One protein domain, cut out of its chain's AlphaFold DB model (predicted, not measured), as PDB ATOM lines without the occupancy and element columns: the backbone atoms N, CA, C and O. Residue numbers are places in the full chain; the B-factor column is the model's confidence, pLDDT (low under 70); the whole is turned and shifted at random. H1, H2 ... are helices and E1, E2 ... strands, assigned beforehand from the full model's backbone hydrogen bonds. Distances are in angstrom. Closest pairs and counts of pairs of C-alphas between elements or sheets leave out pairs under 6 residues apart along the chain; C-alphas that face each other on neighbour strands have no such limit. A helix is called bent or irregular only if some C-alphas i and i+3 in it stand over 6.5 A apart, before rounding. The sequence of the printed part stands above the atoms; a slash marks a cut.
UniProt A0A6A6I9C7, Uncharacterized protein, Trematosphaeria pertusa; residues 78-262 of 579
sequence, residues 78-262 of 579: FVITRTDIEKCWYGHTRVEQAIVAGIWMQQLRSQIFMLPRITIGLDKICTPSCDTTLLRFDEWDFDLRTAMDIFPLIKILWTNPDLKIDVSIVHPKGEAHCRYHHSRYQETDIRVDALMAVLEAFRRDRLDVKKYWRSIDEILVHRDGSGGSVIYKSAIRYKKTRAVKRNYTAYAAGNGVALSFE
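AT A GLANCE: This is residues 78 to 262 of the 579 residues of an uncharacterized protein of Trematosphaeria pertusa (UniProt A0A6A6I9C7). A curled antiparallel sheet, E4 to E7, and a smaller parallel sheet, E1 to E3, lie to two sides of helix H7, which packs on both; H5, at the curled sheet, packs on H7 with one side and on H1 with another, and H1 lies over the small sheet. H3 and H6 lie with loops toward one end of the longest axis, H2 toward the other. The printed part has 185 residues with seven named helices and seven named strands, in the order E1 H1 H2 E2 H3 H4 H5 E3 H6 H7 E4 E5 E6 E7, of mixed class. It is compact, with a radius of gyration of the C-alphas of 16.5 A and spans of 45 by 38 by 36 A.

IN THESE COORDINATES: Begin with the large sheet: E4 is residues 216 to 221, E5 227 to 232, E6 244 to 253 (27.4 A) and E7 256 to 261, ending at C-alpha 261 (234.764, 225.178, 144.096). Find E1, residues 78 to 80, at C-alpha 78 (231.888, 226.522, 111.281); its neighbour is E2, 117 to 121, and the neighbour of E2 on its other side is E3, 166 to 170. The helices are H1, 97 to 107 (15.3 A), H2, 109 to 114, H3, 128 to 131, H4, 139 to 146, H5, 151 to 159 (12.0 A), H6, 175 to 180, and H7, 192 to 203 (16.3 A). H4 is irregular, with C-alphas 140 and 143 7.9 A apart, and H2 only just, with C-alphas 110 and 113 6.7 A apart.

HOW THE PARTS SIT: E4 E5 E6 E7 is a meander, each strand the antiparallel neighbour of the one before; look at N 220 and O 229, 2.8 A, N 230 and O 246, 2.9 A, and N 251 and O 258, 3.0 A. H5 and H7 are on one face of this strongly twisted sheet, two layers; Ala 197 and Val 257 are the closest C-alphas of H7 and E7, 5.9 A. H4 only grazes the sheet with residues 143 to 146. H5 touches H7, C-alphas 154 and 203 at 6.2 A, and H1, C-alphas 102 and 153 at 3.7 A. In the parallel sheet, N 80 and O 119 are 2.8 A apart, N 168 and O 118 2.9 A. E1, H1 H2, E2 is a strand-helix-strand unit, parallel neighbour strands with helices between, its crossover right-handed; E2, H3 H4 H5, E3 is another. H1 is on this sheet at a height of 10.2 A, along the strands. Each O i to N i+4 pair is within hydrogen-bond range in H1, H5 and H7, but 0 of 2 in H2 (i+3: 2 of 3), 1 of 4 in H4 (i+3: 2 of 5) and 1 of 2 in H6; H3 is too short for such a pair.

THE WHOLE: The C-alphas of Ser 110 and Arg 184 are the two farthest apart, 46.0 A. The printed part has no cut. The links E1 to H1, H6 to H7, H7 to E4 and E5 to E6 are long. Mean pLDDT of the printed part is 84.7; residues 85 to 91, 132 to 142, 176 to 186 and 235 to 242 are under 70.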
ATOM      1  N   PHE A  78     233.191 226.007 110.870       96.62
ATOM      2  CA  PHE A  78     231.888 226.522 111.281       96.62
ATOM      3  C   PHE A  78     232.052 227.618 112.324       96.62
ATOM      4  O   PHE A  78     232.748 227.422 113.319       96.62
ATOM      5  N   VAL A  79     231.383 228.752 112.123       96.12
ATOM      6  CA  VAL A  79     231.340 229.855 113.091       96.12
ATOM      7  C   VAL A  79     229.936 229.966 113.659       96.12
ATOM      8  O   VAL A  79     228.978 230.210 112.934       96.12
ATOM      9  N   ILE A  80     229.810 229.823 114.969       95.06
ATOM     10  CA  ILE A  80     228.550 229.950 115.691       95.06
ATOM     11  C   ILE A  80     228.513 231.340 116.295       95.06
ATOM     12  O   ILE A  80     229.290 231.658 117.194       95.06
ATOM     13  N   THR A  81     227.625 232.178 115.777       92.44
ATOM     14  CA  THR A  81     227.498 233.582 116.173       92.44
ATOM     15  C   THR A  81     226.032 233.949 116.354       92.44
ATOM     16  O   THR A  81     225.131 233.219 115.937       92.44
ATOM     17  N   ARG A  82     225.782 235.089 116.994       87.00
ATOM     18  CA  ARG A  82     224.427 235.609 117.182       87.00
ATOM     19  C   ARG A  82     223.858 236.105 115.846       87.00
ATOM     20  O   ARG A  82     224.586 236.642 115.005       87.00
ATOM     21  N   THR A  83     222.557 235.933 115.641       80.44
ATOM     22  CA  THR A  83     221.865 236.504 114.479       80.44
ATOM     23  C   THR A  83     221.642 238.000 114.684       80.44
ATOM     24  O   THR A  83     221.455 238.459 115.808       80.44
ATOM     25  N   ASP A  84     221.651 238.762 113.593       71.31
ATOM     26  CA  ASP A  84     221.359 240.207 113.610       71.31
ATOM     27  C   ASP A  84     219.854 240.511 113.729       71.31
ATOM     28  O   ASP A  84     219.450 241.670 113.804       71.31
ATOM     29  N   ILE A  85     219.020 239.467 113.686       55.31
ATOM     30  CA  ILE A  85     217.613 239.553 113.280       55.31
ATOM     31  C   ILE A  85     216.673 239.780 114.473       55.31
ATOM     32  O   ILE A  85     215.584 240.332 114.308       55.31
ATOM     33  N   GLU A  86     217.087 239.456 115.696       55.78
ATOM     34  CA  GLU A  86     216.272 239.739 116.876       55.78
ATOM     35  C   GLU A  86     216.565 241.149 117.387       55.78
ATOM     36  O   GLU A  86     217.574 241.414 118.045       55.78
ATOM     37  N   LYS A  87     215.657 242.070 117.032       55.22
ATOM     38  CA  LYS A  87     215.644 243.460 117.495       55.22
ATOM     39  C   LYS A  87     216.010 243.548 118.973       55.22
ATOM     40  O   LYS A  87     215.562 242.759 119.801       55.22
ATOM     41  N   CYS A  88     216.755 244.602 119.266       56.53
ATOM     42  CA  CYS A  88     217.578 244.851 120.431       56.53
ATOM     43  C   CYS A  88     216.960 244.815 121.862       56.53
ATOM     44  O   CYS A  88     217.491 245.460 122.760       56.53
ATOM     45  N   TRP A  89     215.856 244.123 122.124       59.06
ATOM     46  CA  TRP A  89     215.029 244.446 123.290       59.06
ATOM     47  C   TRP A  89     215.252 243.546 124.510       59.06
ATOM     48  O   TRP A  89     215.013 244.014 125.618       59.06
ATOM     49  N   TYR A  90     215.755 242.311 124.360       61.31
ATOM     50  CA  TYR A  90     215.979 241.409 125.501       61.31
ATOM     51  C   TYR A  90     217.188 240.472 125.300       61.31
ATOM     52  O   TYR A  90     217.326 239.823 124.265       61.31
ATOM     53  N   GLY A  91     218.064 240.372 126.310       66.62
ATOM     54  CA  GLY A  91     219.057 239.291 126.418       66.62
ATOM     55  C   GLY A  91     220.340 239.432 125.588       66.62
ATOM     56  O   GLY A  91     220.918 238.419 125.190       66.62
ATOM     57  N   HIS A  92     220.825 240.644 125.300       73.31
ATOM     58  CA  HIS A  92     222.116 240.828 124.595       73.31
ATOM     59  C   HIS A  92     223.344 240.483 125.409       73.31
ATOM     60  O   HIS A  92     224.424 240.266 124.861       73.31
ATOM     61  N   THR A  93     223.178 240.465 126.722       77.12
ATOM     62  CA  THR A  93     224.233 240.122 127.661       77.12
ATOM     63  C   THR A  93     224.434 238.616 127.771       77.12
ATOM     64  O   THR A  93     225.523 238.175 128.138       77.12
ATOM     65  N   ARG A  94     223.438 237.811 127.398       80.00
ATOM     66  CA  ARG A  94     223.550 236.362 127.503       80.00
ATOM     67  C   ARG A  94     224.381 235.789 126.362       80.00
ATOM     68  O   ARG A  94     224.122 236.059 125.188       80.00
ATOM     69  N   VAL A  95     225.367 234.975 126.723       86.00
ATOM     70  CA  VAL A  95     226.262 234.307 125.775       86.00
ATOM     71  C   VAL A  95     225.725 232.905 125.478       86.00
ATOM     72  O   VAL A  95     226.063 231.930 126.148       86.00
ATOM     73  N   GLU A  96     224.847 232.804 124.483       89.62
ATOM     74  CA  GLU A  96     224.160 231.551 124.129       89.62
ATOM     75  C   GLU A  96     224.884 230.739 123.044       89.62
ATOM     76  O   GLU A  96     224.507 229.609 122.749       89.62
ATOM     77  N   GLN A  97     225.951 231.267 122.451       93.44
ATOM     78  CA  GLN A  97     226.631 230.641 121.318       93.44
ATOM     79  C   GLN A  97     227.189 229.249 121.659       93.44
ATOM     80  O   GLN A  97     227.117 228.348 120.826       93.44
ATOM     81  N   ALA A  98     227.676 229.019 122.887       95.19
ATOM     82  CA  ALA A  98     228.086 227.677 123.323       95.19
ATOM     83  C   ALA A  98     226.904 226.721 123.545       95.19
ATOM     84  O   ALA A  98     227.025 225.528 123.255       95.19
ATOM     85  N   ILE A  99     225.752 227.229 123.999       93.88
ATOM     86  CA  ILE A  99     224.507 226.453 124.071       93.88
ATOM     87  C   ILE A  99     224.119 226.001 122.661       93.88
ATOM     88  O   ILE A  99     223.914 224.808 122.428       93.88
ATOM     89  N   VAL A 100     224.074 226.943 121.713       93.06
ATOM     90  CA  VAL A 100     223.758 226.680 120.302       93.06
ATOM     91  C   VAL A 100     224.742 225.674 119.709       93.06
ATOM     92  O   VAL A 100     224.307 224.728 119.055       93.06
ATOM     93  N   ALA A 101     226.040 225.809 119.999       95.69
ATOM     94  CA  ALA A 101     227.068 224.856 119.593       95.69
ATOM     95  C   ALA A 101     226.795 223.445 120.095       95.69
ATOM     96  O   ALA A 101     226.741 222.512 119.297       95.69
ATOM     97  N   GLY A 102     226.563 223.288 121.397       95.31
ATOM     98  CA  GLY A 102     226.258 221.988 121.981       95.31
ATOM     99  C   GLY A 102     225.004 221.350 121.382       95.31
ATOM    100  O   GLY A 102     225.024 220.169 121.039       95.31
ATOM    101  N   ILE A 103     223.930 222.127 121.203       92.69
ATOM    102  CA  ILE A 103     222.670 221.635 120.622       92.69
ATOM    103  C   ILE A 103     222.865 221.232 119.158       92.69
ATOM    104  O   ILE A 103     222.464 220.135 118.769       92.69
ATOM    105  N   TRP A 104     223.498 222.083 118.351       93.25
ATOM    106  CA  TRP A 104     223.762 221.797 116.943       93.25
ATOM    107  C   TRP A 104     224.644 220.551 116.784       93.25
ATOM    108  O   TRP A 104     224.277 219.624 116.065       93.25
ATOM    109  N   MET A 105     225.740 220.454 117.544       94.56
ATOM    110  CA  MET A 105     226.609 219.272 117.551       94.56
ATOM    111  C   MET A 105     225.855 218.003 117.968       94.56
ATOM    112  O   MET A 105     226.062 216.940 117.383       94.56
ATOM    113  N   GLN A 106     224.937 218.098 118.935       92.88
ATOM    114  CA  GLN A 106     224.093 216.974 119.342       92.88
ATOM    115  C   GLN A 106     223.206 216.465 118.193       92.88
ATOM    116  O   GLN A 106     222.987 215.257 118.068       92.88
ATOM    117  N   GLN A 107     222.697 217.366 117.350       89.81
ATOM    118  CA  GLN A 107     221.839 217.015 116.216       89.81
ATOM    119  C   GLN A 107     222.600 216.300 115.090       89.81
ATOM    120  O   GLN A 107     221.994 215.499 114.377       89.81
ATOM    121  N   LEU A 108     223.916 216.514 114.966       90.38
ATOM    122  CA  LEU A 108     224.765 215.846 113.966       90.38
ATOM    123  C   LEU A 108     224.960 214.346 114.233       90.38
ATOM    124  O   LEU A 108     225.324 213.594 113.325       90.38
ATOM    125  N   ARG A 109     224.686 213.881 115.461       89.38
ATOM    126  CA  ARG A 109     224.793 212.468 115.862       89.38
ATOM    127  C   ARG A 109     226.158 211.882 115.473       89.38
ATOM    128  O   ARG A 109     227.184 212.404 115.886       89.38
ATOM    129  N   SER A 110     226.185 210.807 114.682       90.12
ATOM    130  CA  SER A 110     227.417 210.127 114.269       90.12
ATOM    131  C   SER A 110     228.292 210.956 113.326       90.12
ATOM    132  O   SER A 110     229.466 210.641 113.184       90.12
ATOM    133  N   GLN A 111     227.752 211.999 112.684       92.56
ATOM    134  CA  GLN A 111     228.521 212.861 111.778       92.56
ATOM    135  C   GLN A 111     229.394 213.871 112.529       92.56
ATOM    136  O   GLN A 111     230.247 214.509 111.923       92.56
ATOM    137  N   ILE A 112     229.234 213.998 113.851       95.38
ATOM    138  CA  ILE A 112     230.028 214.927 114.661       95.38
ATOM    139  C   ILE A 112     231.542 214.696 114.523       95.38
ATOM    140  O   ILE A 112     232.309 215.651 114.564       95.38
ATOM    141  N   PHE A 113     231.971 213.449 114.300       96.19
ATOM    142  CA  PHE A 113     233.380 213.080 114.120       96.19
ATOM    143  C   PHE A 113     234.005 213.623 112.831       96.19
ATOM    144  O   PHE A 113     235.226 213.599 112.706       96.19
ATOM    145  N   MET A 114     233.190 214.104 111.890       95.94
ATOM    146  CA  MET A 114     233.667 214.731 110.660       95.94
ATOM    147  C   MET A 114     234.003 216.208 110.845       95.94
ATOM    148  O   MET A 114     234.630 216.775 109.965       95.94
ATOM    149  N   LEU A 115     233.590 216.843 111.949       96.31
ATOM    150  CA  LEU A 115     233.832 218.268 112.168       96.31
ATOM    151  C   LEU A 115     235.308 218.514 112.520       96.31
ATOM    152  O   LEU A 115     235.743 218.085 113.595       96.31
ATOM    153  N   PRO A 116     236.074 219.244 111.690       96.38
ATOM    154  CA  PRO A 116     237.462 219.552 111.997       96.38
ATOM    155  C   PRO A 116     237.557 220.698 113.006       96.38
ATOM    156  O   PRO A 116     238.378 220.652 113.920       96.38
ATOM    157  N   ARG A 117     236.708 221.726 112.852       97.69
ATOM    158  CA  ARG A 117     236.800 222.980 113.600       97.69
ATOM    159  C   ARG A 117     235.443 223.644 113.814       97.69
ATOM    160  O   ARG A 117     234.660 223.797 112.875       97.69
ATOM    161  N   ILE A 118     235.220 224.114 115.039       97.38
ATOM    162  CA  ILE A 118     234.118 225.000 115.421       97.38
ATOM    163  C   ILE A 118     234.688 226.234 116.105       97.38
ATOM    164  O   ILE A 118     235.532 226.144 116.995       97.38
ATOM    165  N   THR A 119     234.163 227.389 115.733       97.88
ATOM    166  CA  THR A 119     234.511 228.675 116.315       97.88
ATOM    167  C   THR A 119     233.266 229.313 116.926       97.88
ATOM    168  O   THR A 119     232.255 229.499 116.259       97.88
ATOM    169  N   ILE A 120     233.325 229.661 118.204       97.50
ATOM    170  CA  ILE A 120     232.271 230.357 118.945       97.50
ATOM    171  C   ILE A 120     232.577 231.853 118.871       97.50
ATOM    172  O   ILE A 120     233.507 232.339 119.516       97.50
ATOM    173  N   GLY A 121     231.815 232.573 118.050       95.25
ATOM    174  CA  GLY A 121     231.978 234.002 117.808       95.25
ATOM    175  C   GLY A 121     231.211 234.853 118.818       95.25
ATOM    176  O   GLY A 121     229.981 234.803 118.890       95.25
ATOM    177  N   LEU A 122     231.942 235.679 119.567       93.06
ATOM    178  CA  LEU A 122     231.398 236.547 120.617       93.06
ATOM    179  C   LEU A 122     231.233 238.018 120.189       93.06
ATOM    180  O   LEU A 122     230.911 238.858 121.019       93.06
ATOM    181  N   ASP A 123     231.435 238.344 118.907       88.50
ATOM    182  CA  ASP A 123     231.511 239.733 118.401       88.50
ATOM    183  C   ASP A 123     230.239 240.565 118.636       88.50
ATOM    184  O   ASP A 123     230.286 241.780 118.801       88.50
ATOM    185  N   LYS A 124     229.088 239.892 118.689       86.31
ATOM    186  CA  LYS A 124     227.758 240.504 118.812       86.31
ATOM    187  C   LYS A 124     227.209 240.469 120.244       86.31
ATOM    188  O   LYS A 124     225.997 240.395 120.440       86.31
ATOM    189  N   ILE A 125     228.086 240.413 121.246       86.12
ATOM    190  CA  ILE A 125     227.700 240.353 122.660       86.12
ATOM    191  C   ILE A 125     227.856 241.727 123.294       86.12
ATOM    192  O   ILE A 125     228.951 242.287 123.326       86.12
ATOM    193  N   CYS A 126     226.761 242.234 123.861       82.81
ATOM    194  CA  CYS A 126     226.755 243.539 124.504       82.81
ATOM    195  C   CYS A 126     227.504 243.534 125.843       82.81
ATOM    196  O   CYS A 126     227.605 242.500 126.511       82.81
ATOM    197  N   THR A 127     227.999 244.695 126.282       83.81
ATOM    198  CA  THR A 127     228.586 244.868 127.623       83.81
ATOM    199  C   THR A 127     227.527 244.577 128.696       83.81
ATOM    200  O   THR A 127     226.339 244.789 128.433       83.81
ATOM    201  N   PRO A 128     227.899 244.131 129.911       81.19
ATOM    202  CA  PRO A 128     226.935 243.909 130.998       81.19
ATOM    203  C   PRO A 128     226.015 245.107 131.252       81.19
ATOM    204  O   PRO A 128     224.822 244.953 131.508       81.19
ATOM    205  N   SER A 129     226.560 246.316 131.109       77.31
ATOM    206  CA  SER A 129     225.841 247.576 131.292       77.31
ATOM    207  C   SER A 129     224.654 247.764 130.342       77.31
ATOM    208  O   SER A 129     223.717 248.468 130.712       77.31
ATOM    209  N   CYS A 130     224.626 247.121 129.169       76.50
ATOM    210  CA  CYS A 130     223.505 247.246 128.234       76.50
ATOM    211  C   CYS A 130     222.177 246.676 128.773       76.50
ATOM    212  O   CYS A 130     221.128 247.081 128.286       76.50
ATOM    213  N   ASP A 131     222.198 245.783 129.772       70.38
ATOM    214  CA  ASP A 131     220.978 245.206 130.379       70.38
ATOM    215  C   ASP A 131     220.415 246.084 131.519       70.38
ATOM    216  O   ASP A 131     219.244 245.988 131.888       70.38
ATOM    217  N   THR A 132     221.232 246.992 132.073       62.31
ATOM    218  CA  THR A 132     220.877 247.776 133.274       62.31
ATOM    219  C   THR A 132     219.749 248.785 133.054       62.31
ATOM    220  O   THR A 132     219.073 249.175 134.005       62.31
ATOM    221  N   THR A 133     219.500 249.201 131.812       58.81
ATOM    222  CA  THR A 133     218.502 250.229 131.485       58.81
ATOM    223  C   THR A 133     217.071 249.710 131.411       58.81
ATOM    224  O   THR A 133     216.146 250.511 131.538       58.81
ATOM    225  N   LEU A 134     216.856 248.408 131.204       55.84
ATOM    226  CA  LEU A 134     215.520 247.897 130.877       55.84
ATOM    227  C   LEU A 134     214.836 247.149 132.017       55.84
ATOM    228  O   LEU A 134     213.613 247.032 132.004       55.84
ATOM    229  N   LEU A 135     215.570 246.668 133.023       56.06
ATOM    230  CA  LEU A 135     215.008 245.717 133.974       56.06
ATOM    231  C   LEU A 135     215.457 245.981 135.422       56.06
ATOM    232  O   LEU A 135     216.557 245.615 135.826       56.06
ATOM    233  N   ARG A 136     214.555 246.549 136.241       58.09
ATOM    234  CA  ARG A 136     214.644 246.600 137.720       58.09
ATOM    235  C   ARG A 136     214.457 245.204 138.348       58.09
ATOM    236  O   ARG A 136     213.569 245.019 139.179       58.09
ATOM    237  N   PHE A 137     215.203 244.199 137.904       54.44
ATOM    238  CA  PHE A 137     215.170 242.881 138.538       54.44
ATOM    239  C   PHE A 137     216.141 242.816 139.719       54.44
ATOM    240  O   PHE A 137     217.128 243.546 139.752       54.44
ATOM    241  N   ASP A 138     215.813 241.956 140.689       55.72
ATOM    242  CA  ASP A 138     216.581 241.730 141.915       55.72
ATOM    243  C   ASP A 138     218.085 241.567 141.622       55.72
ATOM    244  O   ASP A 138     218.479 240.744 140.793       55.72
ATOM    245  N   GLU A 139     218.920 242.319 142.344       57.88
ATOM    246  CA  GLU A 139     220.388 242.415 142.197       57.88
ATOM    247  C   GLU A 139     221.134 241.065 142.250       57.88
ATOM    248  O   GLU A 139     222.303 240.973 141.893       57.88
ATOM    249  N   TRP A 140     220.468 239.995 142.680       56.12
ATOM    250  CA  TRP A 140     221.083 238.719 143.044       56.12
ATOM    251  C   TRP A 140     221.413 237.814 141.844       56.12
ATOM    252  O   TRP A 140     222.041 236.774 142.032       56.12
ATOM    253  N   ASP A 141     221.008 238.187 140.624       66.00
ATOM    254  CA  ASP A 141     221.136 237.339 139.425       66.00
ATOM    255  C   ASP A 141     221.894 238.009 138.263       66.00
ATOM    256  O   ASP A 141     221.925 237.485 137.149       66.00
ATOM    257  N   PHE A 142     222.497 239.181 138.495       61.94
ATOM    258  CA  PHE A 142     223.133 239.963 137.429       61.94
ATOM    259  C   PHE A 142     224.350 239.243 136.820       61.94
ATOM    260  O   PHE A 142     224.435 239.108 135.598       61.94
ATOM    261  N   ASP A 143     225.218 238.671 137.660       70.00
ATOM    262  CA  ASP A 143     226.430 237.966 137.211       70.00
ATOM    263  C   ASP A 143     226.126 236.700 136.394       70.00
ATOM    264  O   ASP A 143     226.908 236.300 135.532       70.00
ATOM    265  N   LEU A 144     224.972 236.063 136.619       71.06
ATOM    266  CA  LEU A 144     224.597 234.857 135.875       71.06
ATOM    267  C   LEU A 144     224.023 235.171 134.491       71.06
ATOM    268  O   LEU A 144     224.123 234.339 133.590       71.06
ATOM    269  N   ARG A 145     223.453 236.364 134.289       75.19
ATOM    270  CA  ARG A 145     222.893 236.771 132.988       75.19
ATOM    271  C   ARG A 145     223.966 237.079 131.958       75.19
ATOM    272  O   ARG A 145     223.738 236.879 130.768       75.19
ATOM    273  N   THR A 146     225.115 237.564 132.412       84.06
ATOM    274  CA  THR A 146     226.251 237.917 131.555       84.06
ATOM    275  C   THR A 146     227.172 236.728 131.303       84.06
ATOM    276  O   THR A 146     227.965 236.768 130.361       84.06
ATOM    277  N   ALA A 147     227.057 235.671 132.110       91.88
ATOM    278  CA  ALA A 147     227.854 234.465 131.993       91.88
ATOM    279  C   ALA A 147     227.536 233.651 130.726       91.88
ATOM    280  O   ALA A 147     226.444 233.691 130.153       91.88
ATOM    281  N   MET A 148     228.529 232.875 130.305       94.50
ATOM    282  CA  MET A 148     228.462 231.937 129.195       94.50
ATOM    283  C   MET A 148     228.139 230.541 129.699       94.50
ATOM    284  O   MET A 148     228.915 229.966 130.459       94.50
ATOM    285  N   ASP A 149     227.012 229.983 129.260       94.75
ATOM    286  CA  ASP A 149     226.681 228.589 129.551       94.75
ATOM    287  C   ASP A 149     227.377 227.661 128.553       94.75
ATOM    288  O   ASP A 149     227.041 227.608 127.366       94.75
ATOM    289  N   ILE A 150     228.359 226.914 129.047       97.38
ATOM    290  CA  ILE A 150     229.142 225.967 128.251       97.38
ATOM    291  C   ILE A 150     228.659 224.525 128.403       97.38
ATOM    292  O   ILE A 150     229.210 223.631 127.756       97.38
ATOM    293  N   PHE A 151     227.658 224.252 129.247       96.88
ATOM    294  CA  PHE A 151     227.302 222.876 129.585       96.88
ATOM    295  C   PHE A 151     226.844 222.036 128.388       96.88
ATOM    296  O   PHE A 151     227.353 220.920 128.248       96.88
ATOM    297  N   PRO A 152     225.958 222.511 127.487       96.56
ATOM    298  CA  PRO A 152     225.553 221.722 126.324       96.56
ATOM    299  C   PRO A 152     226.741 221.287 125.457       96.56
ATOM    300  O   PRO A 152     226.783 220.146 125.002       96.56
ATOM    301  N   LEU A 153     227.730 222.167 125.281       97.69
ATOM    302  CA  LEU A 153     228.957 221.886 124.537       97.69
ATOM    303  C   LEU A 153     229.859 220.894 125.282       97.69
ATOM    304  O   LEU A 153     230.238 219.861 124.730       97.69
ATOM    305  N   ILE A 154     230.161 221.167 126.553       97.94
ATOM    306  CA  ILE A 154     230.993 220.301 127.398       97.94
ATOM    307  C   ILE A 154     230.409 218.893 127.498       97.94
ATOM    308  O   ILE A 154     231.141 217.912 127.409       97.94
ATOM    309  N   LYS A 155     229.086 218.774 127.612       97.38
ATOM    310  CA  LYS A 155     228.383 217.493 127.631       97.38
ATOM    311  C   LYS A 155     228.686 216.660 126.385       97.38
ATOM    312  O   LYS A 155     228.945 215.469 126.523       97.38
ATOM    313  N   ILE A 156     228.696 217.273 125.198       97.12
ATOM    314  CA  ILE A 156     229.028 216.589 123.941       97.12
ATOM    315  C   ILE A 156     230.492 216.146 123.906       97.12
ATOM    316  O   ILE A 156     230.779 215.022 123.489       97.12
ATOM    317  N   LEU A 157     231.411 216.983 124.387       97.44
ATOM    318  CA  LEU A 157     232.831 216.632 124.488       97.44
ATOM    319  C   LEU A 157     233.065 215.504 125.507       97.44
ATOM    320  O   LEU A 157     233.868 214.604 125.284       97.44
ATOM    321  N   TRP A 158     232.321 215.499 126.613       97.44
ATOM    322  CA  TRP A 158     232.388 214.455 127.633       97.44
ATOM    323  C   TRP A 158     231.859 213.104 127.164       97.44
ATOM    324  O   TRP A 158     232.399 212.081 127.599       97.44
ATOM    325  N   THR A 159     230.814 213.093 126.330       96.88
ATOM    326  CA  THR A 159     230.239 211.865 125.761       96.88
ATOM    327  C   THR A 159     231.051 211.306 124.597       96.88
ATOM    328  O   THR A 159     230.890 210.134 124.281       96.88
ATOM    329  N   ASN A 160     231.919 212.114 123.978       97.31
ATOM    330  CA  ASN A 160     232.740 211.729 122.827       97.31
ATOM    331  C   ASN A 160     234.221 212.076 123.087       97.31
ATOM    332  O   ASN A 160     234.742 213.012 122.479       97.31
ATOM    333  N   PRO A 161     234.911 211.366 124.000       96.12
ATOM    334  CA  PRO A 161     236.288 211.695 124.380       96.12
ATOM    335  C   PRO A 161     237.282 211.621 123.208       96.12
ATOM    336  O   PRO A 161     238.247 212.381 123.191       96.12
ATOM    337  N   ASP A 162     237.013 210.774 122.211       96.81
ATOM    338  CA  ASP A 162     237.857 210.593 121.020       96.81
ATOM    339  C   ASP A 162     237.629 211.661 119.937       96.81
ATOM    340  O   ASP A 162     238.241 211.618 118.868       96.81
ATOM    341  N   LEU A 163     236.726 212.616 120.178       96.00
ATOM    342  CA  LEU A 163     236.404 213.660 119.217       96.00
ATOM    343  C   LEU A 163     237.599 214.612 119.031       96.00
ATOM    344  O   LEU A 163     237.940 215.400 119.919       96.00
ATOM    345  N   LYS A 164     238.210 214.571 117.840       96.19
ATOM    346  CA  LYS A 164     239.365 215.398 117.434       96.19
ATOM    347  C   LYS A 164     238.963 216.763 116.870       96.19
ATOM    348  O   LYS A 164     239.559 217.243 115.915       96.19
ATOM    349  N   ILE A 165     237.930 217.364 117.446       96.69
ATOM    350  CA  ILE A 165     237.436 218.667 117.014       96.69
ATOM    351  C   ILE A 165     238.237 219.800 117.664       96.69
ATOM    352  O   ILE A 165     238.480 219.789 118.877       96.69
ATOM    353  N   ASP A 166     238.621 220.779 116.851       97.75
ATOM    354  CA  ASP A 166     239.210 222.043 117.282       97.75
ATOM    355  C   ASP A 166     238.087 223.030 117.637       97.75
ATOM    356  O   ASP A 166     237.411 223.563 116.756       97.75
ATOM    357  N   VAL A 167     237.829 223.225 118.932       97.88
ATOM    358  CA  VAL A 167     236.850 224.213 119.409       97.88
ATOM    359  C   VAL A 167     237.602 225.459 119.839       97.88
ATOM    360  O   VAL A 167     238.433 225.391 120.737       97.88
ATOM    361  N   SER A 168     237.268 226.597 119.240       97.88
ATOM    362  CA  SER A 168     237.854 227.900 119.552       97.88
ATOM    363  C   SER A 168     236.770 228.893 119.952       97.88
ATOM    364  O   SER A 168     235.655 228.856 119.440       97.88
ATOM    365  N   ILE A 169     237.090 229.798 120.868       97.56
ATOM    366  CA  ILE A 169     236.285 230.978 121.183       97.56
ATOM    367  C   ILE A 169     237.026 232.162 120.579       97.56
ATOM    368  O   ILE A 169     238.244 232.248 120.707       97.56
ATOM    369  N   VAL A 170     236.317 233.059 119.898       96.25
ATOM    370  CA  VAL A 170     236.916 234.262 119.308       96.25
ATOM    371  C   VAL A 170     236.059 235.482 119.597       96.25
ATOM    372  O   VAL A 170     234.829 235.426 119.617       96.25
ATOM    373  N   HIS A 171     236.729 236.612 119.782       93.19
ATOM    374  CA  HIS A 171     236.103 237.917 119.906       93.19
ATOM    375  C   HIS A 171     236.876 238.894 119.007       93.19
ATOM    376  O   HIS A 171     237.811 239.537 119.482       93.19
ATOM    377  N   PRO A 172     236.576 238.921 117.692       87.00
ATOM    378  CA  PRO A 172     237.375 239.658 116.713       87.00
ATOM    379  C   PRO A 172     237.300 241.180 116.890       87.00
ATOM    380  O   PRO A 172     238.169 241.873 116.368       87.00
ATOM    381  N   LYS A 173     236.317 241.692 117.648       83.62
ATOM    382  CA  LYS A 173     236.071 243.126 117.862       83.62
ATOM    383  C   LYS A 173     235.876 243.855 116.527       83.62
ATOM    384  O   LYS A 173     236.435 244.928 116.303       83.62
ATOM    385  N   GLY A 174     235.136 243.219 115.620       79.50
ATOM    386  CA  GLY A 174     234.914 243.694 114.259       79.50
ATOM    387  C   GLY A 174     233.920 244.853 114.185       79.50
ATOM    388  O   GLY A 174     233.384 245.324 115.183       79.50
ATOM    389  N   GLU A 175     233.617 245.310 112.970       71.81
ATOM    390  CA  GLU A 175     232.646 246.393 112.752       71.81
ATOM    391  C   GLU A 175     231.236 246.040 113.262       71.81
ATOM    392  O   GLU A 175     230.497 246.917 113.718       71.81
ATOM    393  N   ALA A 176     230.877 244.751 113.241       69.44
ATOM    394  CA  ALA A 176     229.620 244.272 113.805       69.44
ATOM    395  C   ALA A 176     229.528 244.607 115.302       69.44
ATOM    396  O   ALA A 176     228.489 245.087 115.744       69.44
ATOM    397  N   HIS A 177     230.625 244.488 116.054       67.38
ATOM    398  CA  HIS A 177     230.695 244.931 117.444       67.38
ATOM    399  C   HIS A 177     230.325 246.419 117.605       67.38
ATOM    400  O   HIS A 177     229.489 246.788 118.424       67.38
ATOM    401  N   CYS A 178     230.879 247.295 116.766       61.66
ATOM    402  CA  CYS A 178     230.662 248.742 116.863       61.66
ATOM    403  C   CYS A 178     229.233 249.190 116.515       61.66
ATOM    404  O   CYS A 178     228.765 250.191 117.055       61.66
ATOM    405  N   ARG A 179     228.530 248.482 115.619       67.88
ATOM    406  CA  ARG A 179     227.183 248.885 115.165       67.88
ATOM    407  C   ARG A 179     226.082 248.630 116.199       67.88
ATOM    408  O   ARG A 179     225.073 249.330 116.176       67.88
ATOM    409  N   TYR A 180     226.263 247.657 117.094       63.56
ATOM    410  CA  TYR A 180     225.233 247.260 118.066       63.56
ATOM    411  C   TYR A 180     225.375 247.923 119.435       63.56
ATOM    412  O   TYR A 180     224.409 247.983 120.194       63.56
ATOM    413  N   HIS A 181     226.551 248.456 119.755       63.19
ATOM    414  CA  HIS A 181     226.771 249.121 121.029       63.19
ATOM    415  C   HIS A 181     226.395 250.595 120.922       63.19
ATOM    416  O   HIS A 181     226.972 251.348 120.139       63.19
ATOM    417  N   HIS A 182     225.430 251.018 121.742       63.53
ATOM    418  CA  HIS A 182     225.084 252.422 121.931       63.53
ATOM    419  C   HIS A 182     226.310 253.173 122.478       63.53
ATOM    420  O   HIS A 182     226.564 253.179 123.674       63.53
ATOM    421  N   SER A 183     227.120 253.687 121.554       54.44
ATOM    422  CA  SER A 183     228.158 254.708 121.688       54.44
ATOM    423  C   SER A 183     228.852 254.840 123.063       54.44
ATOM    424  O   SER A 183     228.301 255.386 124.012       54.44
ATOM    425  N   ARG A 184     230.156 254.497 123.079       58.72
ATOM    426  CA  ARG A 184     231.235 254.911 124.022       58.72
ATOM    427  C   ARG A 184     231.805 253.876 125.002       58.72
ATOM    428  O   ARG A 184     232.842 254.171 125.588       58.72
ATOM    429  N   TYR A 185     231.245 252.678 125.148       56.91
ATOM    430  CA  TYR A 185     231.801 251.670 126.067       56.91
ATOM    431  C   TYR A 185     232.624 250.620 125.305       56.91
ATOM    432  O   TYR A 185     232.059 249.779 124.614       56.91
ATOM    433  N   GLN A 186     233.958 250.711 125.390       60.34
ATOM    434  CA  GLN A 186     234.902 249.946 124.554       60.34
ATOM    435  C   GLN A 186     235.332 248.579 125.113       60.34
ATOM    436  O   GLN A 186     236.022 247.836 124.417       60.34
ATOM    437  N   GLU A 187     234.944 248.207 126.333       74.44
ATOM    438  CA  GLU A 187     235.433 246.967 126.943       74.44
ATOM    439  C   GLU A 187     234.284 246.039 127.321       74.44
ATOM    440  O   GLU A 187     233.561 246.258 128.288       74.44
ATOM    441  N   THR A 188     234.130 244.968 126.546       73.62
ATOM    442  CA  THR A 188     233.123 243.922 126.746       73.62
ATOM    443  C   THR A 188     233.376 243.019 127.938       73.62
ATOM    444  O   THR A 188     232.619 242.069 128.033       73.62
ATOM    445  N   ASP A 189     234.438 243.241 128.729       87.62
ATOM    446  CA  ASP A 189     235.044 242.356 129.755       87.62
ATOM    447  C   ASP A 189     235.430 240.923 129.308       87.62
ATOM    448  O   ASP A 189     236.119 240.200 130.026       87.62
ATOM    449  N   ILE A 190     235.078 240.539 128.078       91.94
ATOM    450  CA  ILE A 190     235.399 239.238 127.476       91.94
ATOM    451  C   ILE A 190     236.916 239.026 127.357       91.94
ATOM    452  O   ILE A 190     237.597 239.694 126.571       91.94
ATOM    453  N   ARG A 191     237.427 238.005 128.056       94.62
ATOM    454  CA  ARG A 191     238.814 237.526 127.956       94.62
ATOM    455  C   ARG A 191     238.849 236.148 127.300       94.62
ATOM    456  O   ARG A 191     238.747 235.123 127.969       94.62
ATOM    457  N   VAL A 192     239.021 236.134 125.979       95.75
ATOM    458  CA  VAL A 192     238.972 234.916 125.146       95.75
ATOM    459  C   VAL A 192     239.909 233.814 125.649       95.75
ATOM    460  O   VAL A 192     239.468 232.680 125.810       95.75
ATOM    461  N   ASP A 193     241.165 234.143 125.964       96.31
ATOM    462  CA  ASP A 193     242.146 233.151 126.429       96.31
ATOM    463  C   ASP A 193     241.735 232.503 127.758       96.31
ATOM    464  O   ASP A 193     241.907 231.300 127.955       96.31
ATOM    465  N   ALA A 194     241.141 233.287 128.662       96.06
ATOM    466  CA  ALA A 194     240.664 232.793 129.948       96.06
ATOM    467  C   ALA A 194     239.442 231.878 129.769       96.06
ATOM    468  O   ALA A 194     239.402 230.790 130.341       96.06
ATOM    469  N   LEU A 195     238.491 232.262 128.907       97.00
ATOM    470  CA  LEU A 195     237.343 231.420 128.548       97.00
ATOM    471  C   LEU A 195     237.783 230.093 127.916       97.00
ATOM    472  O   LEU A 195     237.279 229.034 128.291       97.00
ATOM    473  N   MET A 196     238.755 230.140 127.002       97.81
ATOM    474  CA  MET A 196     239.345 228.948 126.389       97.81
ATOM    475  C   MET A 196     240.013 228.040 127.423       97.81
ATOM    476  O   MET A 196     239.832 226.821 127.392       97.81
ATOM    477  N   ALA A 197     240.746 228.616 128.376       97.12
ATOM    478  CA  ALA A 197     241.391 227.849 129.431       97.12
ATOM    479  C   ALA A 197     240.381 227.198 130.395       97.12
ATOM    480  O   ALA A 197     240.570 226.042 130.785       97.12
ATOM    481  N   VAL A 198     239.286 227.890 130.736       97.38
ATOM    482  CA  VAL A 198     238.186 227.319 131.535       97.38
ATOM    483  C   VAL A 198     237.478 226.196 130.772       97.38
ATOM    484  O   VAL A 198     237.263 225.123 131.339       97.38
ATOM    485  N   LEU A 199     237.171 226.391 129.483       97.50
ATOM    486  CA  LEU A 199     236.569 225.360 128.631       97.50
ATOM    487  C   LEU A 199     237.423 224.082 128.620       97.50
ATOM    488  O   LEU A 199     236.906 222.984 128.834       97.50
ATOM    489  N   GLU A 200     238.739 224.217 128.442       97.06
ATOM    490  CA  GLU A 200     239.656 223.076 128.439       97.06
ATOM    491  C   GLU A 200     239.788 222.421 129.828       97.06
ATOM    492  O   GLU A 200     239.898 221.196 129.941       97.06
ATOM    493  N   ALA A 201     239.718 223.202 130.911       96.94
ATOM    494  CA  ALA A 201     239.688 222.662 132.267       96.94
ATOM    495  C   ALA A 201     238.424 221.820 132.527       96.94
ATOM    496  O   ALA A 201     238.523 220.742 133.121       96.94
ATOM    497  N   PHE A 202     237.256 222.241 132.027       97.19
ATOM    498  CA  PHE A 202     236.035 221.429 132.065       97.19
ATOM    499  C   PHE A 202     236.103 220.217 131.137       97.19
ATOM    500  O   PHE A 202     235.661 219.135 131.527       97.19
ATOM    501  N   ARG A 203     236.701 220.335 129.943       96.81
ATOM    502  CA  ARG A 203     236.919 219.194 129.034       96.81
ATOM    503  C   ARG A 203     237.705 218.073 129.725       96.81
ATOM    504  O   ARG A 203     237.351 216.904 129.581       96.81
ATOM    505  N   ARG A 204     238.711 218.440 130.526       96.62
ATOM    506  CA  ARG A 204     239.531 217.534 131.356       96.62
ATOM    507  C   ARG A 204     238.917 217.193 132.716       96.62
ATOM    508  O   ARG A 204     239.571 216.535 133.518       96.62
ATOM    509  N   ASP A 205     237.700 217.661 132.976       96.62
ATOM    510  CA  ASP A 205     236.951 217.469 134.219       96.62
ATOM    511  C   ASP A 205     237.743 217.821 135.492       96.62
ATOM    512  O   ASP A 205     237.738 217.092 136.481       96.62
ATOM    513  N   ARG A 206     238.439 218.967 135.494       95.81
ATOM    514  CA  ARG A 206     239.265 219.400 136.641       95.81
ATOM    515  C   ARG A 206     238.479 219.619 137.941       95.81
ATOM    516  O   ARG A 206     239.086 219.590 139.005       95.81
ATOM    517  N   LEU A 207     237.162 219.825 137.862       93.56
ATOM    518  CA  LEU A 207     236.268 219.936 139.022       93.56
ATOM    519  C   LEU A 207     235.642 218.598 139.457       93.56
ATOM    520  O   LEU A 207     234.880 218.599 140.423       93.56
ATOM    521  N   ASP A 208     235.922 217.489 138.759       95.06
ATOM    522  CA  ASP A 208     235.311 216.171 139.011       95.06
ATOM    523  C   ASP A 208     233.766 216.243 139.045       95.06
ATOM    524  O   ASP A 208     233.076 215.708 139.920       95.06
ATOM    525  N   VAL A 209     233.204 216.996 138.093       94.94
ATOM    526  CA  VAL A 209     231.759 217.233 137.947       94.94
ATOM    527  C   VAL A 209     231.136 216.356 136.874       94.94
ATOM    528  O   VAL A 209     229.916 216.168 136.887       94.94
ATOM    529  N   LYS A 210     231.938 215.769 135.975       95.81
ATOM    530  CA  LYS A 210     231.449 214.897 134.899       95.81
ATOM    531  C   LYS A 210     230.622 213.749 135.451       95.81
ATOM    532  O   LYS A 210     229.605 213.414 134.855       95.81
ATOM    533  N   LYS A 211     230.961 213.186 136.615       93.81
ATOM    534  CA  LYS A 211     230.162 212.124 137.262       93.81
ATOM    535  C   LYS A 211     228.721 212.541 137.603       93.81
ATOM    536  O   LYS A 211     227.846 211.684 137.705       93.81
ATOM    537  N   TYR A 212     228.446 213.843 137.700       91.62
ATOM    538  CA  TYR A 212     227.124 214.409 137.985       91.62
ATOM    539  C   TYR A 212     226.415 214.988 136.754       91.62
ATOM    540  O   TYR A 212     225.354 215.591 136.903       91.62
ATOM    541  N   TRP A 213     226.935 214.793 135.535       93.38
ATOM    542  CA  TRP A 213     226.423 215.440 134.316       93.38
ATOM    543  C   TRP A 213     224.911 215.286 134.079       93.38
ATOM    544  O   TRP A 213     224.278 216.165 133.511       93.38
ATOM    545  N   ARG A 214     224.279 214.194 134.532       89.50
ATOM    546  CA  ARG A 214     222.818 214.012 134.402       89.50
ATOM    547  C   ARG A 214     222.014 215.008 135.248       89.50
ATOM    548  O   ARG A 214     220.898 215.375 134.866       89.50
ATOM    549  N   SER A 215     222.585 215.427 136.375       88.06
ATOM    550  CA  SER A 215     222.001 216.354 137.344       88.06
ATOM    551  C   SER A 215     222.385 217.809 137.094       88.06
ATOM    552  O   SER A 215     221.717 218.680 137.635       88.06
ATOM    553  N   ILE A 216     223.419 218.077 136.295       91.75
ATOM    554  CA  ILE A 216     223.789 219.438 135.896       91.75
ATOM    555  C   ILE A 216     222.732 219.980 134.924       91.75
ATOM    556  O   ILE A 216     222.259 219.259 134.036       91.75
ATOM    557  N   ASP A 217     222.325 221.223 135.153       91.19
ATOM    558  CA  ASP A 217     221.448 222.000 134.279       91.19
ATOM    559  C   ASP A 217     222.273 222.959 133.417       91.19
ATOM    560  O   ASP A 217     222.170 222.907 132.196       91.19
ATOM    561  N   GLU A 218     223.149 223.749 134.049       93.38
ATOM    562  CA  GLU A 218     223.965 224.783 133.397       93.38
ATOM    563  C   GLU A 218     225.387 224.803 133.996       93.38
ATOM    564  O   GLU A 218     225.589 224.504 135.181       93.38
ATOM    565  N   ILE A 219     226.385 225.167 133.184       95.44
ATOM    566  CA  ILE A 219     227.752 225.479 133.629       95.44
ATOM    567  C   ILE A 219     228.050 226.873 133.111       95.44
ATOM    568  O   ILE A 219     228.416 227.056 131.953       95.44
ATOM    569  N   LEU A 220     227.885 227.840 133.997       95.06
ATOM    570  CA  LEU A 220     228.075 229.247 133.716       95.06
ATOM    571  C   LEU A 220     229.542 229.612 133.933       95.06
ATOM    572  O   LEU A 220     230.139 229.211 134.936       95.06
ATOM    573  N   VAL A 221     230.114 230.362 132.998       95.81
ATOM    574  CA  VAL A 221     231.477 230.904 133.041       95.81
ATOM    575  C   VAL A 221     231.388 232.421 132.937       95.81
ATOM    576  O   VAL A 221     230.765 232.935 132.008       95.81
ATOM    577  N   HIS A 222     231.996 233.149 133.870       94.56
ATOM    578  CA  HIS A 222     232.110 234.603 133.757       94.56
ATOM    579  C   HIS A 222     232.912 234.972 132.503       94.56
ATOM    580  O   HIS A 222     233.831 234.257 132.107       94.56
ATOM    581  N   ARG A 223     232.581 236.094 131.864       93.00
ATOM    582  CA  ARG A 223     233.176 236.519 130.583       93.00
ATOM    583  C   ARG A 223     234.679 236.781 130.643       93.00
ATOM    584  O   ARG A 223     235.382 236.603 129.649       93.00
ATOM    585  N   ASP A 224     235.166 237.174 131.811       94.44
ATOM    586  CA  ASP A 224     236.583 237.372 132.096       94.44
ATOM    587  C   ASP A 224     237.330 236.053 132.380       94.44
ATOM    588  O   ASP A 224     238.554 236.055 132.525       94.44
ATOM    589  N   GLY A 225     236.602 234.933 132.460       95.31
ATOM    590  CA  GLY A 225     237.107 233.605 132.787       95.31
ATOM    591  C   GLY A 225     237.588 233.446 134.231       95.31
ATOM    592  O   GLY A 225     238.279 232.472 134.511       95.31
ATOM    593  N   SER A 226     237.248 234.364 135.143       95.50
ATOM    594  CA  SER A 226     237.670 234.330 136.559       95.50
ATOM    595  C   SER A 226     237.036 233.196 137.370       95.50
ATOM    596  O   SER A 226     237.527 232.826 138.438       95.50
ATOM    597  N   GLY A 227     235.942 232.626 136.876       95.06
ATOM    598  CA  GLY A 227     235.173 231.613 137.576       95.06
ATOM    599  C   GLY A 227     233.792 231.455 136.969       95.06
ATOM    600  O   GLY A 227     233.576 231.718 135.785       95.06
ATOM    601  N   GLY A 228     232.851 231.012 137.789       94.25
ATOM    602  CA  GLY A 228     231.465 230.888 137.388       94.25
ATOM    603  C   GLY A 228     230.679 229.999 138.329       94.25
ATOM    604  O   GLY A 228     230.915 229.968 139.537       94.25
ATOM    605  N   SER A 229     229.690 229.284 137.801       93.44
ATOM    606  CA  SER A 229     228.813 228.450 138.619       93.44
ATOM    607  C   SER A 229     228.364 227.183 137.912       93.44
ATOM    608  O   SER A 229     228.002 227.206 136.742       93.44
ATOM    609  N   VAL A 230     228.321 226.079 138.653       92.94
ATOM    610  CA  VAL A 230     227.635 224.853 138.232       92.94
ATOM    611  C   VAL A 230     226.246 224.855 138.857       92.94
ATOM    612  O   VAL A 230     226.117 224.851 140.086       92.94
ATOM    613  N   ILE A 231     225.220 224.873 138.013       90.25
ATOM    614  CA  ILE A 231     223.817 224.844 138.420       90.25
ATOM    615  C   ILE A 231     223.294 223.426 138.226       90.25
ATOM    616  O   ILE A 231     223.403 222.850 137.146       90.25
ATOM    617  N   TYR A 232     222.707 222.856 139.275       87.88
ATOM    618  CA  TYR A 232     222.088 221.536 139.230       87.88
ATOM    619  C   TYR A 232     220.567 221.659 139.116       87.88
ATOM    620  O   TYR A 232     219.947 222.531 139.729       87.88
ATOM    621  N   LYS A 233     219.960 220.738 138.363       84.19
ATOM    622  CA  LYS A 233     218.510 220.657 138.155       84.19
ATOM    623  C   LYS A 233     217.779 220.591 139.496       84.19
ATOM    624  O   LYS A 233     218.060 219.718 140.316       84.19
ATOM    625  N   SER A 234     216.801 221.477 139.679       70.88
ATOM    626  CA  SER A 234     215.870 221.471 140.817       70.88
ATOM    627  C   SER A 234     214.522 220.851 140.425       70.88
ATOM    628  O   SER A 234     214.096 220.966 139.275       70.88
ATOM    629  N   ALA A 235     213.822 220.220 141.377       50.34
ATOM    630  CA  ALA A 235     212.443 219.728 141.194       50.34
ATOM    631  C   ALA A 235     211.477 220.844 140.788       50.34
ATOM    632  O   ALA A 235     210.506 220.612 140.066       50.34
ATOM    633  N   ILE A 236     211.705 222.054 141.301       55.69
ATOM    634  CA  ILE A 236     210.729 223.135 141.232       55.69
ATOM    635  C   ILE A 236     210.932 223.871 139.909       55.69
ATOM    636  O   ILE A 236     211.536 224.940 139.857       55.69
ATOM    637  N   ARG A 237     210.393 223.292 138.826       51.81
ATOM    638  CA  ARG A 237     210.409 223.885 137.473       51.81
ATOM    639  C   ARG A 237     209.908 225.333 137.440       51.81
ATOM    640  O   ARG A 237     210.304 226.091 136.565       51.81
ATOM    641  N   TYR A 238     209.064 225.716 138.397       49.38
ATOM    642  CA  TYR A 238     208.387 227.009 138.408       49.38
ATOM    643  C   TYR A 238     209.164 228.149 139.081       49.38
ATOM    644  O   TYR A 238     208.726 229.291 138.983       49.38
ATOM    645  N   LYS A 239     210.307 227.902 139.744       54.44
ATOM    646  CA  LYS A 239     211.123 228.980 140.339       54.44
ATOM    647  C   LYS A 239     212.620 228.686 140.206       54.44
ATOM    648  O   LYS A 239     213.190 227.983 141.038       54.44
ATOM    649  N   LYS A 240     213.265 229.281 139.190       53.28
ATOM    650  CA  LYS A 240     214.729 229.231 138.966       53.28
ATOM    651  C   LYS A 240     215.556 229.605 140.209       53.28
ATOM    652  O   LYS A 240     216.663 229.113 140.373       53.28
ATOM    653  N   THR A 241     214.988 230.381 141.134       57.09
ATOM    654  CA  THR A 241     215.636 230.841 142.375       57.09
ATOM    655  C   THR A 241     216.012 229.737 143.375       57.09
ATOM    656  O   THR A 241     216.614 230.033 144.401       57.09
ATOM    657  N   ARG A 242     215.661 228.466 143.122       60.56
ATOM    658  CA  ARG A 242     215.952 227.330 144.021       60.56
ATOM    659  C   ARG A 242     216.855 226.258 143.408       60.56
ATOM    660  O   ARG A 242     216.852 225.119 143.879       60.56
ATOM    661  N   ALA A 243     217.580 226.569 142.339       70.56
ATOM    662  CA  ALA A 243     218.589 225.650 141.831       70.56
ATOM    663  C   ALA A 243     219.769 225.554 142.811       70.56
ATOM    664  O   ALA A 243     220.181 226.553 143.400       70.56
ATOM    665  N   VAL A 244     220.308 224.346 143.009       78.94
ATOM    666  CA  VAL A 244     221.554 224.189 143.769       78.94
ATOM    667  C   VAL A 244     222.660 224.773 142.903       78.94
ATOM    668  O   VAL A 244     222.898 224.291 141.796       78.94
ATOM    669  N   LYS A 245     223.312 225.821 143.399       86.31
ATOM    670  CA  LYS A 245     224.381 226.542 142.713       86.31
ATOM    671  C   LYS A 245     225.685 226.292 143.456       86.31
ATOM    672  O   LYS A 245     225.743 226.459 144.671       86.31
ATOM    673  N   ARG A 246     226.733 225.895 142.737       87.81
ATOM    674  CA  ARG A 246     228.098 225.878 143.272       87.81
ATOM    675  C   ARG A 246     228.969 226.823 142.478       87.81
ATOM    676  O   ARG A 246     229.256 226.546 141.314       87.81
ATOM    677  N   ASN A 247     229.406 227.888 143.129       91.88
ATOM    678  CA  ASN A 247     230.392 228.784 142.558       91.88
ATOM    679  C   ASN A 247     231.749 228.087 142.489       91.88
ATOM    680  O   ASN A 247     232.117 227.318 143.386       91.88
ATOM    681  N   TYR A 248     232.492 228.362 141.431       93.56
ATOM    682  CA  TYR A 248     233.883 227.966 141.310       93.56
ATOM    683  C   TYR A 248     234.709 229.166 140.873       93.56
ATOM    684  O   TYR A 248     234.234 230.029 140.136       93.56
ATOM    685  N   THR A 249     235.963 229.175 141.293       93.75
ATOM    686  CA  THR A 249     236.972 230.126 140.846       93.75
ATOM    687  C   THR A 249     237.943 229.431 139.906       93.75
ATOM    688  O   THR A 249     238.241 228.239 140.048       93.75
ATOM    689  N   ALA A 250     238.419 230.185 138.926       93.19
ATOM    690  CA  ALA A 250     239.467 229.791 138.009       93.19
ATOM    691  C   ALA A 250     240.734 230.574 138.349       93.19
ATOM    692  O   ALA A 250     240.715 231.795 138.494       93.19
ATOM    693  N   TYR A 251     241.851 229.872 138.483       93.75
ATOM    694  CA  TYR A 251     243.143 230.483 138.773       93.75
ATOM    695  C   TYR A 251     244.237 229.832 137.933       93.75
ATOM    696  O   TYR A 251     244.150 228.665 137.539       93.75
ATOM    697  N   ALA A 252     245.274 230.610 137.630       90.56
ATOM    698  CA  ALA A 252     246.424 230.119 136.887       90.56
ATOM    699  C   ALA A 252     247.147 229.029 137.696       90.56
ATOM    700  O   ALA A 252     247.454 229.218 138.874       90.56
ATOM    701  N   ALA A 253     247.427 227.892 137.063       90.81
ATOM    702  CA  ALA A 253     248.114 226.760 137.671       90.81
ATOM    703  C   ALA A 253     249.103 226.151 136.670       90.81
ATOM    704  O   ALA A 253     248.749 225.300 135.849       90.81
ATOM    705  N   GLY A 254     250.361 226.598 136.733       90.69
ATOM    706  CA  GLY A 254     251.416 226.162 135.815       90.69
ATOM    707  C   GLY A 254     251.049 226.436 134.352       90.69
ATOM    708  O   GLY A 254     250.725 227.564 133.997       90.69
ATOM    709  N   ASN A 255     251.057 225.390 133.519       86.81
ATOM    710  CA  ASN A 255     250.772 225.467 132.078       86.81
ATOM    711  C   ASN A 255     249.263 225.484 131.738       86.81
ATOM    712  O   ASN A 255     248.873 225.106 130.633       86.81
ATOM    713  N   GLY A 256     248.389 225.848 132.678       91.44
ATOM    714  CA  GLY A 256     246.948 225.876 132.445       91.44
ATOM    715  C   GLY A 256     246.162 226.586 133.540       91.44
ATOM    716  O   GLY A 256     246.705 227.362 134.325       91.44
ATOM    717  N   VAL A 257     244.861 226.305 133.587       94.56
ATOM    718  CA  VAL A 257     243.937 226.812 134.606       94.56
ATOM    719  C   VAL A 257     243.499 225.662 135.502       94.56
ATOM    720  O   VAL A 257     243.106 224.593 135.024       94.56
ATOM    721  N   ALA A 258     243.578 225.885 136.810       94.62
ATOM    722  CA  ALA A 258     242.926 225.046 137.797       94.62
ATOM    723  C   ALA A 258     241.589 225.676 138.180       94.62
ATOM    724  O   ALA A 258     241.427 226.896 138.202       94.62
ATOM    725  N   LEU A 259     240.627 224.809 138.471       95.88
ATOM    726  CA  LEU A 259     239.310 225.196 138.938       95.88
ATOM    727  C   LEU A 259     239.157 224.673 140.362       95.88
ATOM    728  O   LEU A 259     239.504 223.524 140.642       95.88
ATOM    729  N   SER A 260     238.614 225.488 141.255       95.56
ATOM    730  CA  SER A 260     238.213 225.038 142.586       95.56
ATOM    731  C   SER A 260     236.828 225.549 142.906       95.56
ATOM    732  O   SER A 260     236.533 226.719 142.676       95.56
ATOM    733  N   PHE A 261     235.986 224.692 143.477       92.88
ATOM    734  CA  PHE A 261     234.764 225.178 144.096       92.88
ATOM    735  C   PHE A 261     235.112 226.132 145.232       92.88
ATOM    736  O   PHE A 261     235.981 225.829 146.051       92.88
ATOM    737  N   GLU A 262     234.396 227.249 145.299       90.88
ATOM    738  CA  GLU A 262     234.427 228.094 146.483       90.88
ATOM    739  C   GLU A 262     233.983 227.252 147.684       90.88
ATOM    740  O   GLU A 262     233.119 226.368 147.566       90.88
TER     741      GLU A 262